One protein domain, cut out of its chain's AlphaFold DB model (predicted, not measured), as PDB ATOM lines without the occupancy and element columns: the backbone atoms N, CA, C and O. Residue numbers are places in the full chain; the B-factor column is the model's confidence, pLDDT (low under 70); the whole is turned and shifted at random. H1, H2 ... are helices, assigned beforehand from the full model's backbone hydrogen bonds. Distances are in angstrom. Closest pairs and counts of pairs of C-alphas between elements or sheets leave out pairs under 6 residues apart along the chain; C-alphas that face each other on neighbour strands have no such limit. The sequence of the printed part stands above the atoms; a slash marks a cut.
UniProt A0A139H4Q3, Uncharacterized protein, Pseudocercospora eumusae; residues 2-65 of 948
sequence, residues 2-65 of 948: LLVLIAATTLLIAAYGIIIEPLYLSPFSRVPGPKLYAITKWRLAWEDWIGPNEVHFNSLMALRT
ATOM      1  N   LEU A   2      -9.694 -64.582  -3.317       77.31
ATOM      2  CA  LEU A   2     -10.177 -63.495  -2.436       77.31
ATOM      3  C   LEU A   2      -9.575 -63.477  -1.011       77.31
ATOM      4  O   LEU A   2      -9.063 -62.447  -0.591       77.31
ATOM      5  N   LEU A   3      -9.548 -64.614  -0.303       79.00
ATOM      6  CA  LEU A   3      -8.938 -64.717   1.036       79.00
ATOM      7  C   LEU A   3      -7.434 -64.381   1.063       79.00
ATOM      8  O   LEU A   3      -6.965 -63.774   2.019       79.00
ATOM      9  N   VAL A   4      -6.688 -64.728   0.009       85.12
ATOM     10  CA  VAL A   4      -5.259 -64.389  -0.131       85.12
ATOM     11  C   VAL A   4      -5.090 -62.894  -0.397       85.12
ATOM     12  O   VAL A   4      -4.181 -62.280   0.150       85.12
ATOM     13  N   LEU A   5      -5.993 -62.289  -1.176       84.50
ATOM     14  CA  LEU A   5      -5.995 -60.844  -1.417       84.50
ATOM     15  C   LEU A   5      -6.263 -60.068  -0.117       84.50
ATOM     16  O   LEU A   5      -5.558 -59.109   0.172       84.50
ATOM     17  N   ILE A   6      -7.230 -60.525   0.689       88.00
ATOM     18  CA  ILE A   6      -7.548 -59.959   2.009       88.00
ATOM     19  C   ILE A   6      -6.375 -60.143   2.983       88.00
ATOM     20  O   ILE A   6      -6.011 -59.202   3.686       88.00
ATOM     21  N   ALA A   7      -5.744 -61.321   3.017       86.81
ATOM     22  CA  ALA A   7      -4.553 -61.561   3.835       86.81
ATOM     23  C   ALA A   7      -3.369 -60.660   3.427       86.81
ATOM     24  O   ALA A   7      -2.685 -60.115   4.289       86.81
ATOM     25  N   ALA A   8      -3.153 -60.449   2.126       86.62
ATOM     26  CA  ALA A   8      -2.101 -59.573   1.615       86.62
ATOM     27  C   ALA A   8      -2.368 -58.086   1.910       86.62
ATOM     28  O   ALA A   8      -1.458 -57.385   2.352       86.62
ATOM     29  N   THR A   9      -3.599 -57.590   1.725       87.25
ATOM     30  CA  THR A   9      -3.929 -56.187   2.040       87.25
ATOM     31  C   THR A   9      -3.920 -55.925   3.540       87.25
ATOM     32  O   THR A   9      -3.399 -54.897   3.961       87.25
ATOM     33  N   THR A  10      -4.405 -56.855   4.371       87.69
ATOM     34  CA  THR A  10      -4.297 -56.727   5.837       87.69
ATOM     35  C   THR A  10      -2.851 -56.774   6.328       87.69
ATOM     36  O   THR A  10      -2.503 -55.982   7.201       87.69
ATOM     37  N   LEU A  11      -1.980 -57.599   5.731       87.44
ATOM     38  CA  LEU A  11      -0.536 -57.559   5.997       87.44
ATOM     39  C   LEU A  11       0.104 -56.229   5.574       87.44
ATOM     40  O   LEU A  11       0.901 -55.687   6.333       87.44
ATOM     41  N   LEU A  12      -0.254 -55.680   4.410       86.94
ATOM     42  CA  LEU A  12       0.247 -54.377   3.948       86.94
ATOM     43  C   LEU A  12      -0.213 -53.223   4.851       86.94
ATOM     44  O   LEU A  12       0.602 -52.383   5.222       86.94
ATOM     45  N   ILE A  13      -1.486 -53.207   5.256       85.75
ATOM     46  CA  ILE A  13      -2.041 -52.207   6.183       85.75
ATOM     47  C   ILE A  13      -1.382 -52.329   7.566       85.75
ATOM     48  O   ILE A  13      -1.023 -51.316   8.166       85.75
ATOM     49  N   ALA A  14      -1.158 -53.552   8.057       82.25
ATOM     50  CA  ALA A  14      -0.445 -53.785   9.310       82.25
ATOM     51  C   ALA A  14       1.025 -53.341   9.225       82.25
ATOM     52  O   ALA A  14       1.497 -52.635  10.110       82.25
ATOM     53  N   ALA A  15       1.745 -53.688   8.153       83.25
ATOM     54  CA  ALA A  15       3.122 -53.242   7.938       83.25
ATOM     55  C   ALA A  15       3.216 -51.709   7.829       83.25
ATOM     56  O   ALA A  15       4.132 -51.111   8.394       83.25
ATOM     57  N   TYR A  16       2.243 -51.068   7.176       84.31
ATOM     58  CA  TYR A  16       2.145 -49.614   7.121       84.31
ATOM     59  C   TYR A  16       1.986 -49.011   8.525       84.31
ATOM     60  O   TYR A  16       2.884 -48.305   8.974       84.31
ATOM     61  N   GLY A  17       0.913 -49.345   9.250       78.00
ATOM     62  CA  GLY A  17       0.592 -48.718  10.541       78.00
ATOM     63  C   GLY A  17       1.493 -49.122  11.720       78.00
ATOM     64  O   GLY A  17       1.543 -48.415  12.723       78.00
ATOM     65  N   ILE A  18       2.205 -50.252  11.632       78.50
ATOM     66  CA  ILE A  18       3.088 -50.750  12.706       78.50
ATOM     67  C   ILE A  18       4.560 -50.397  12.444       78.50
ATOM     68  O   ILE A  18       5.307 -50.183  13.395       78.50
ATOM     69  N   ILE A  19       5.000 -50.335  11.181       79.50
ATOM     70  CA  ILE A  19       6.424 -50.176  10.832       79.50
ATOM     71  C   ILE A  19       6.676 -48.879  10.058       79.50
ATOM     72  O   ILE A  19       7.532 -48.097  10.464       79.50
ATOM     73  N   ILE A  20       5.963 -48.632   8.955       80.88
ATOM     74  CA  ILE A  20       6.268 -47.501   8.058       80.88
ATOM     75  C   ILE A  20       5.853 -46.169   8.695       80.88
ATOM     76  O   ILE A  20       6.654 -45.236   8.770       80.88
ATOM     77  N   GLU A  21       4.619 -46.093   9.190       82.12
ATOM     78  CA  GLU A  21       4.062 -44.894   9.808       82.12
ATOM     79  C   GLU A  21       4.856 -44.478  11.061       82.12
ATOM     80  O   GLU A  21       5.379 -43.361  11.052       82.12
ATOM     81  N   PRO A  22       5.083 -45.327  12.088       77.50
ATOM     82  CA  PRO A  22       5.759 -44.878  13.308       77.50
ATOM     83  C   PRO A  22       7.240 -44.526  13.122       77.50
ATOM     84  O   PRO A  22       7.738 -43.622  13.792       77.50
ATOM     85  N   LEU A  23       7.957 -45.215  12.221       78.06
ATOM     86  CA  LEU A  23       9.403 -45.026  12.040       78.06
ATOM     87  C   LEU A  23       9.785 -43.905  11.067       78.06
ATOM     88  O   LEU A  23      10.892 -43.381  11.194       78.06
ATOM     89  N   TYR A  24       8.937 -43.580  10.083       78.44
ATOM     90  CA  TYR A  24       9.337 -42.729   8.951       78.44
ATOM     91  C   TYR A  24       8.355 -41.602   8.604       78.44
ATOM     92  O   TYR A  24       8.792 -40.589   8.063       78.44
ATOM     93  N   LEU A  25       7.053 -41.751   8.889       79.94
ATOM     94  CA  LEU A  25       6.026 -40.766   8.497       79.94
ATOM     95  C   LEU A  25       5.443 -39.994   9.693       79.94
ATOM     96  O   LEU A  25       5.008 -38.854   9.544       79.94
ATOM     97  N   SER A  26       5.459 -40.592  10.884       78.06
ATOM     98  CA  SER A  26       5.018 -39.978  12.135       78.06
ATOM     99  C   SER A  26       5.853 -38.734  12.469       78.06
ATOM    100  O   SER A  26       7.083 -38.789  12.357       78.06
ATOM    101  N   PRO A  27       5.254 -37.642  12.985       73.94
ATOM    102  CA  PRO A  27       6.000 -36.507  13.534       73.94
ATOM    103  C   PRO A  27       7.021 -36.912  14.611       73.94
ATOM    104  O   PRO A  27       8.063 -36.271  14.749       73.94
ATOM    105  N   PHE A  28       6.756 -38.004  15.339       68.50
ATOM    106  CA  PHE A  28       7.629 -38.519  16.397       68.50
ATOM    107  C   PHE A  28       8.838 -39.315  15.878       68.50
ATOM    108  O   PHE A  28       9.761 -39.556  16.649       68.50
ATOM    109  N   SER A  29       8.910 -39.640  14.579       71.56
ATOM    110  CA  SER A  29      10.086 -40.287  13.953       71.56
ATOM    111  C   SER A  29      11.391 -39.490  14.112       71.56
ATOM    112  O   SER A  29      12.484 -40.048  14.028       71.56
ATOM    113  N   ARG A  30      11.276 -38.177  14.364       71.56
ATOM    114  CA  ARG A  30      12.389 -37.247  14.606       71.56
ATOM    115  C   ARG A  30      12.879 -37.239  16.060       71.56
ATOM    116  O   ARG A  30      13.903 -36.626  16.340       71.56
ATOM    117  N   VAL A  31      12.157 -37.877  16.985       67.88
ATOM    118  CA  VAL A  31      12.544 -37.965  18.400       67.88
ATOM    119  C   VAL A  31      13.522 -39.136  18.568       67.88
ATOM    120  O   VAL A  31      13.180 -40.262  18.199       67.88
ATOM    121  N   PRO A  32      14.738 -38.924  19.106       62.53
ATOM    122  CA  PRO A  32      15.723 -39.992  19.232       62.53
ATOM    123  C   PRO A  32      15.269 -41.050  20.246       62.53
ATOM    124  O   PRO A  32      15.056 -40.766  21.422       62.53
ATOM    125  N   GLY A  33      15.162 -42.298  19.788       65.94
ATOM    126  CA  GLY A  33      14.830 -43.454  20.616       65.94
ATOM    127  C   GLY A  33      15.110 -44.775  19.885       65.94
ATOM    128  O   GLY A  33      15.268 -44.780  18.658       65.94
ATOM    129  N   PRO A  34      15.203 -45.920  20.586       70.06
ATOM    130  CA  PRO A  34      15.576 -47.172  19.940       70.06
ATOM    131  C   PRO A  34      14.402 -47.711  19.107       70.06
ATOM    132  O   PRO A  34      13.308 -47.946  19.621       70.06
ATOM    133  N   LYS A  35      14.633 -47.939  17.809       71.62
ATOM    134  CA  LYS A  35      13.568 -48.162  16.807       71.62
ATOM    135  C   LYS A  35      12.571 -49.281  17.153       71.62
ATOM    136  O   LYS A  35      11.407 -49.179  16.793       71.62
ATOM    137  N   LEU A  36      12.974 -50.308  17.905       67.00
ATOM    138  CA  LEU A  36      12.084 -51.401  18.332       67.00
ATOM    139  C   LEU A  36      10.920 -50.951  19.244       67.00
ATOM    140  O   LEU A  36       9.849 -51.555  19.185       67.00
ATOM    141  N   TYR A  37      11.096 -49.903  20.057       64.00
ATOM    142  CA  TYR A  37      10.026 -49.377  20.921       64.00
ATOM    143  C   TYR A  37       9.049 -48.481  20.143       64.00
ATOM    144  O   TYR A  37       7.854 -48.480  20.430       64.00
ATOM    145  N   ALA A  38       9.529 -47.811  19.089       65.62
ATOM    146  CA  ALA A  38       8.684 -47.069  18.151       65.62
ATOM    147  C   ALA A  38       7.780 -47.983  17.297       65.62
ATOM    148  O   ALA A  38       6.779 -47.513  16.775       65.62
ATOM    149  N   ILE A  39       8.079 -49.284  17.180       69.81
ATOM    150  CA  ILE A  39       7.258 -50.247  16.419       69.81
ATOM    151  C   ILE A  39       6.148 -50.866  17.292       69.81
ATOM    152  O   ILE A  39       5.048 -51.117  16.803       69.81
ATOM    153  N   THR A  40       6.383 -51.152  18.586       66.75
ATOM    154  CA  THR A  40       5.394 -51.891  19.408       66.75
ATOM    155  C   THR A  40       5.271 -51.431  20.862       66.75
ATOM    156  O   THR A  40       6.259 -51.214  21.560       66.75
ATOM    157  N   LYS A  41       4.035 -51.457  21.387       58.62
ATOM    158  CA  LYS A  41       3.758 -51.358  22.835       58.62
ATOM    159  C   LYS A  41       3.965 -52.662  23.619       58.62
ATOM    160  O   LYS A  41       3.753 -52.682  24.828       58.62
ATOM    161  N   TRP A  42       4.397 -53.744  22.967       57.88
ATOM    162  CA  TRP A  42       4.647 -55.024  23.640       57.88
ATOM    163  C   TRP A  42       5.943 -55.020  24.452       57.88
ATOM    164  O   TRP A  42       5.957 -55.557  25.554       57.88
ATOM    165  N   ARG A  43       7.009 -54.366  23.963       51.81
ATOM    166  CA  ARG A  43       8.262 -54.247  24.729       51.81
ATOM    167  C   ARG A  43       8.159 -53.240  25.882       51.81
ATOM    168  O   ARG A  43       8.778 -53.450  26.920       51.81
ATOM    169  N   LEU A  44       7.294 -52.223  25.754       51.31
ATOM    170  CA  LEU A  44       6.925 -51.341  26.871       51.31
ATOM    171  C   LEU A  44       6.440 -52.139  28.081       51.31
ATOM    172  O   LEU A  44       6.872 -51.880  29.189       51.31
ATOM    173  N   ALA A  45       5.600 -53.151  27.869       52.19
ATOM    174  CA  ALA A  45       5.026 -53.945  28.952       52.19
ATOM    175  C   ALA A  45       6.046 -54.856  29.686       52.19
ATOM    176  O   ALA A  45       5.661 -55.576  30.606       52.19
ATOM    177  N   TRP A  46       7.320 -54.858  29.272       49.25
ATOM    178  CA  TRP A  46       8.408 -55.662  29.850       49.25
ATOM    179  C   TRP A  46       9.587 -54.819  30.375       49.25
ATOM    180  O   TRP A  46      10.288 -55.263  31.280       49.25
ATOM    181  N   GLU A  47       9.812 -53.622  29.820       47.22
ATOM    182  CA  GLU A  47      10.954 -52.744  30.153       47.22
ATOM    183  C   GLU A  47      10.562 -51.280  30.456       47.22
ATOM    184  O   GLU A  47      11.435 -50.493  30.802       47.22
ATOM    185  N   ASP A  48       9.286 -50.903  30.310       48.81
ATOM    186  CA  ASP A  48       8.711 -49.580  30.631       48.81
ATOM    187  C   ASP A  48       9.345 -48.347  29.934       48.81
ATOM    188  O   ASP A  48       9.432 -47.251  30.488       48.81
ATOM    189  N   TRP A  49       9.730 -48.500  28.661       51.09
ATOM    190  CA  TRP A  49      10.205 -47.404  27.791       51.09
ATOM    191  C   TRP A  49       9.064 -46.572  27.151       51.09
ATOM    192  O   TRP A  49       7.881 -46.741  27.445       51.09
ATOM    193  N   ILE A  50       9.419 -45.637  26.264       55.62
ATOM    194  CA  ILE A  50       8.498 -44.754  25.526       55.62
ATOM    195  C   ILE A  50       7.895 -45.491  24.312       55.62
ATOM    196  O   ILE A  50       8.601 -46.225  23.624       55.62
ATOM    197  N   GLY A  51       6.597 -45.302  24.037       63.09
ATOM    198  CA  GLY A  51       5.867 -45.965  22.941       63.09
ATOM    199  C   GLY A  51       5.599 -45.074  21.716       63.09
ATOM    200  O   GLY A  51       5.780 -43.866  21.804       63.09
ATOM    201  N   PRO A  52       5.091 -45.630  20.594       62.50
ATOM    202  CA  PRO A  52       4.993 -44.957  19.283       62.50
ATOM    203  C   PRO A  52       4.322 -43.575  19.268       62.50
ATOM    204  O   PRO A  52       4.730 -42.699  18.513       62.50
ATOM    205  N   ASN A  53       3.295 -43.391  20.105       69.88
ATOM    206  CA  ASN A  53       2.507 -42.155  20.214       69.88
ATOM    207  C   ASN A  53       2.592 -41.573  21.641       69.88
ATOM    208  O   ASN A  53       1.638 -40.978  22.138       69.88
ATOM    209  N   GLU A  54       3.692 -41.838  22.343       70.38
ATOM    210  CA  GLU A  54       4.010 -41.310  23.669       70.38
ATOM    211  C   GLU A  54       5.381 -40.618  23.585       70.38
ATOM    212  O   GLU A  54       6.229 -41.004  22.789       70.38
ATOM    213  N   VAL A  55       5.602 -39.579  24.386       68.44
ATOM    214  CA  VAL A  55       6.879 -38.849  24.468       68.44
ATOM    215  C   VAL A  55       7.134 -38.485  25.926       68.44
ATOM    216  O   VAL A  55       6.199 -38.134  26.647       68.44
ATOM    217  N   HIS A  56       8.384 -38.603  26.370       66.56
ATOM    218  CA  HIS A  56       8.797 -38.236  27.722       66.56
ATOM    219  C   HIS A  56       9.609 -36.942  27.679       66.56
ATOM    220  O   HIS A  56      10.505 -36.801  26.849       66.56
ATOM    221  N   PHE A  57       9.301 -36.003  28.573       63.38
ATOM    222  CA  PHE A  57       9.936 -34.690  28.611       63.38
ATOM    223  C   PHE A  57      10.678 -34.502  29.933       63.38
ATOM    224  O   PHE A  57      10.050 -34.371  30.978       63.38
ATOM    225  N   ASN A  58      12.008 -34.418  29.873       61.12
ATOM    226  CA  ASN A  58      12.843 -33.999  31.000       61.12
ATOM    227  C   ASN A  58      13.355 -32.566  30.764       61.12
ATOM    228  O   ASN A  58      14.533 -32.339  30.505       61.12
ATOM    229  N   SER A  59      12.432 -31.599  30.736       54.31
ATOM    230  CA  SER A  59      12.739 -30.176  30.542       54.31
ATOM    231  C   SER A  59      11.732 -29.301  31.280       54.31
ATOM    232  O   SER A  59      10.522 -29.480  31.135       54.31
ATOM    233  N   LEU A  60      12.233 -28.311  32.024       50.81
ATOM    234  CA  LEU A  60      11.419 -27.362  32.789       50.81
ATOM    235  C   LEU A  60      10.484 -26.525  31.896       50.81
ATOM    236  O   LEU A  60       9.396 -26.154  32.333       50.81
ATOM    237  N   MET A  61      10.871 -26.256  30.643       58.75
ATOM    238  CA  MET A  61      10.006 -25.534  29.703       58.75
ATOM    239  C   MET A  61       8.829 -26.402  29.263       58.75
ATOM    240  O   MET A  61       7.689 -25.983  29.424       58.75
ATOM    241  N   ALA A  62       9.080 -27.645  28.834       65.62
ATOM    242  CA  ALA A  62       8.010 -28.596  28.524       65.62
ATOM    243  C   ALA A  62       7.090 -28.840  29.737       65.62
ATOM    244  O   ALA A  62       5.875 -28.940  29.582       65.62
ATOM    245  N   LEU A  63       7.652 -28.845  30.953       61.41
ATOM    246  CA  LEU A  63       6.898 -28.897  32.206       61.41
ATOM    247  C   LEU A  63       5.886 -27.744  32.317       61.41
ATOM    248  O   LEU A  63       4.702 -27.983  32.559       61.41
ATOM    249  N   ARG A  64       6.335 -26.501  32.094       60.78
ATOM    250  CA  ARG A  64       5.488 -25.297  32.119       60.78
ATOM    251  C   ARG A  64       4.472 -25.289  30.971       60.78
ATOM    252  O   ARG A  64       3.300 -25.040  31.222       60.78
ATOM    253  N   THR A  65       4.872 -25.634  29.749       69.62
ATOM    254  CA  THR A  65       3.979 -25.661  28.574       69.62
ATOM    255  C   THR A  65       2.874 -26.719  28.690       69.62
ATOM    256  O   THR A  65       1.748 -26.476  28.264       69.62
TER     257      THR A  65
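What this domain is: This is residues 2 to 65 of the 948 residues of an uncharacterized protein of Pseudocercospora eumusae (UniProt A0A139H4Q3). The long helix H1 sticks out with residues 2 to 14 from a small body, where H2 and H3 pack on its other end and H4 follows H3; a tail, residues 56 to 65 with H5, sticks out at the opposite end. The 64 printed residues, with five named helices, H1 to H5 in chain order, and no named strand, are all helix in class and loose, with a radius of gyration of the C-alphas of 15.3 A and spans of 55 by 25 by 17 A.

How they stand to each other: Start at H1, residues 2 to 25, with a kink of 30 degrees near residue 19. Its residues 18 to 23 alone touch H3, residues 35 to 39; the closest C-alphas, of Ile 18 and Ile 39, are 5.6 A apart. Every O i to N i+4 pair is within hydrogen-bond range in H3 and in H5, residues 60 to 65, which touches no helix; H1 has 18 of 20.

Where its parts are: Find C-alpha 2 at (-10.177, -63.495, -2.436); H1 runs 30.0 A from there. H2 is residues 27 to 30 and H4 residues 41 to 47. H5 ends at C-alpha 65, (3.979, -25.661, 28.574).

The domain as a whole: The printed part has no cut. The link from H4 to H5 is long, 12 residues. Look for pLDDT under 70 in 33 residues, among them 36 to 53.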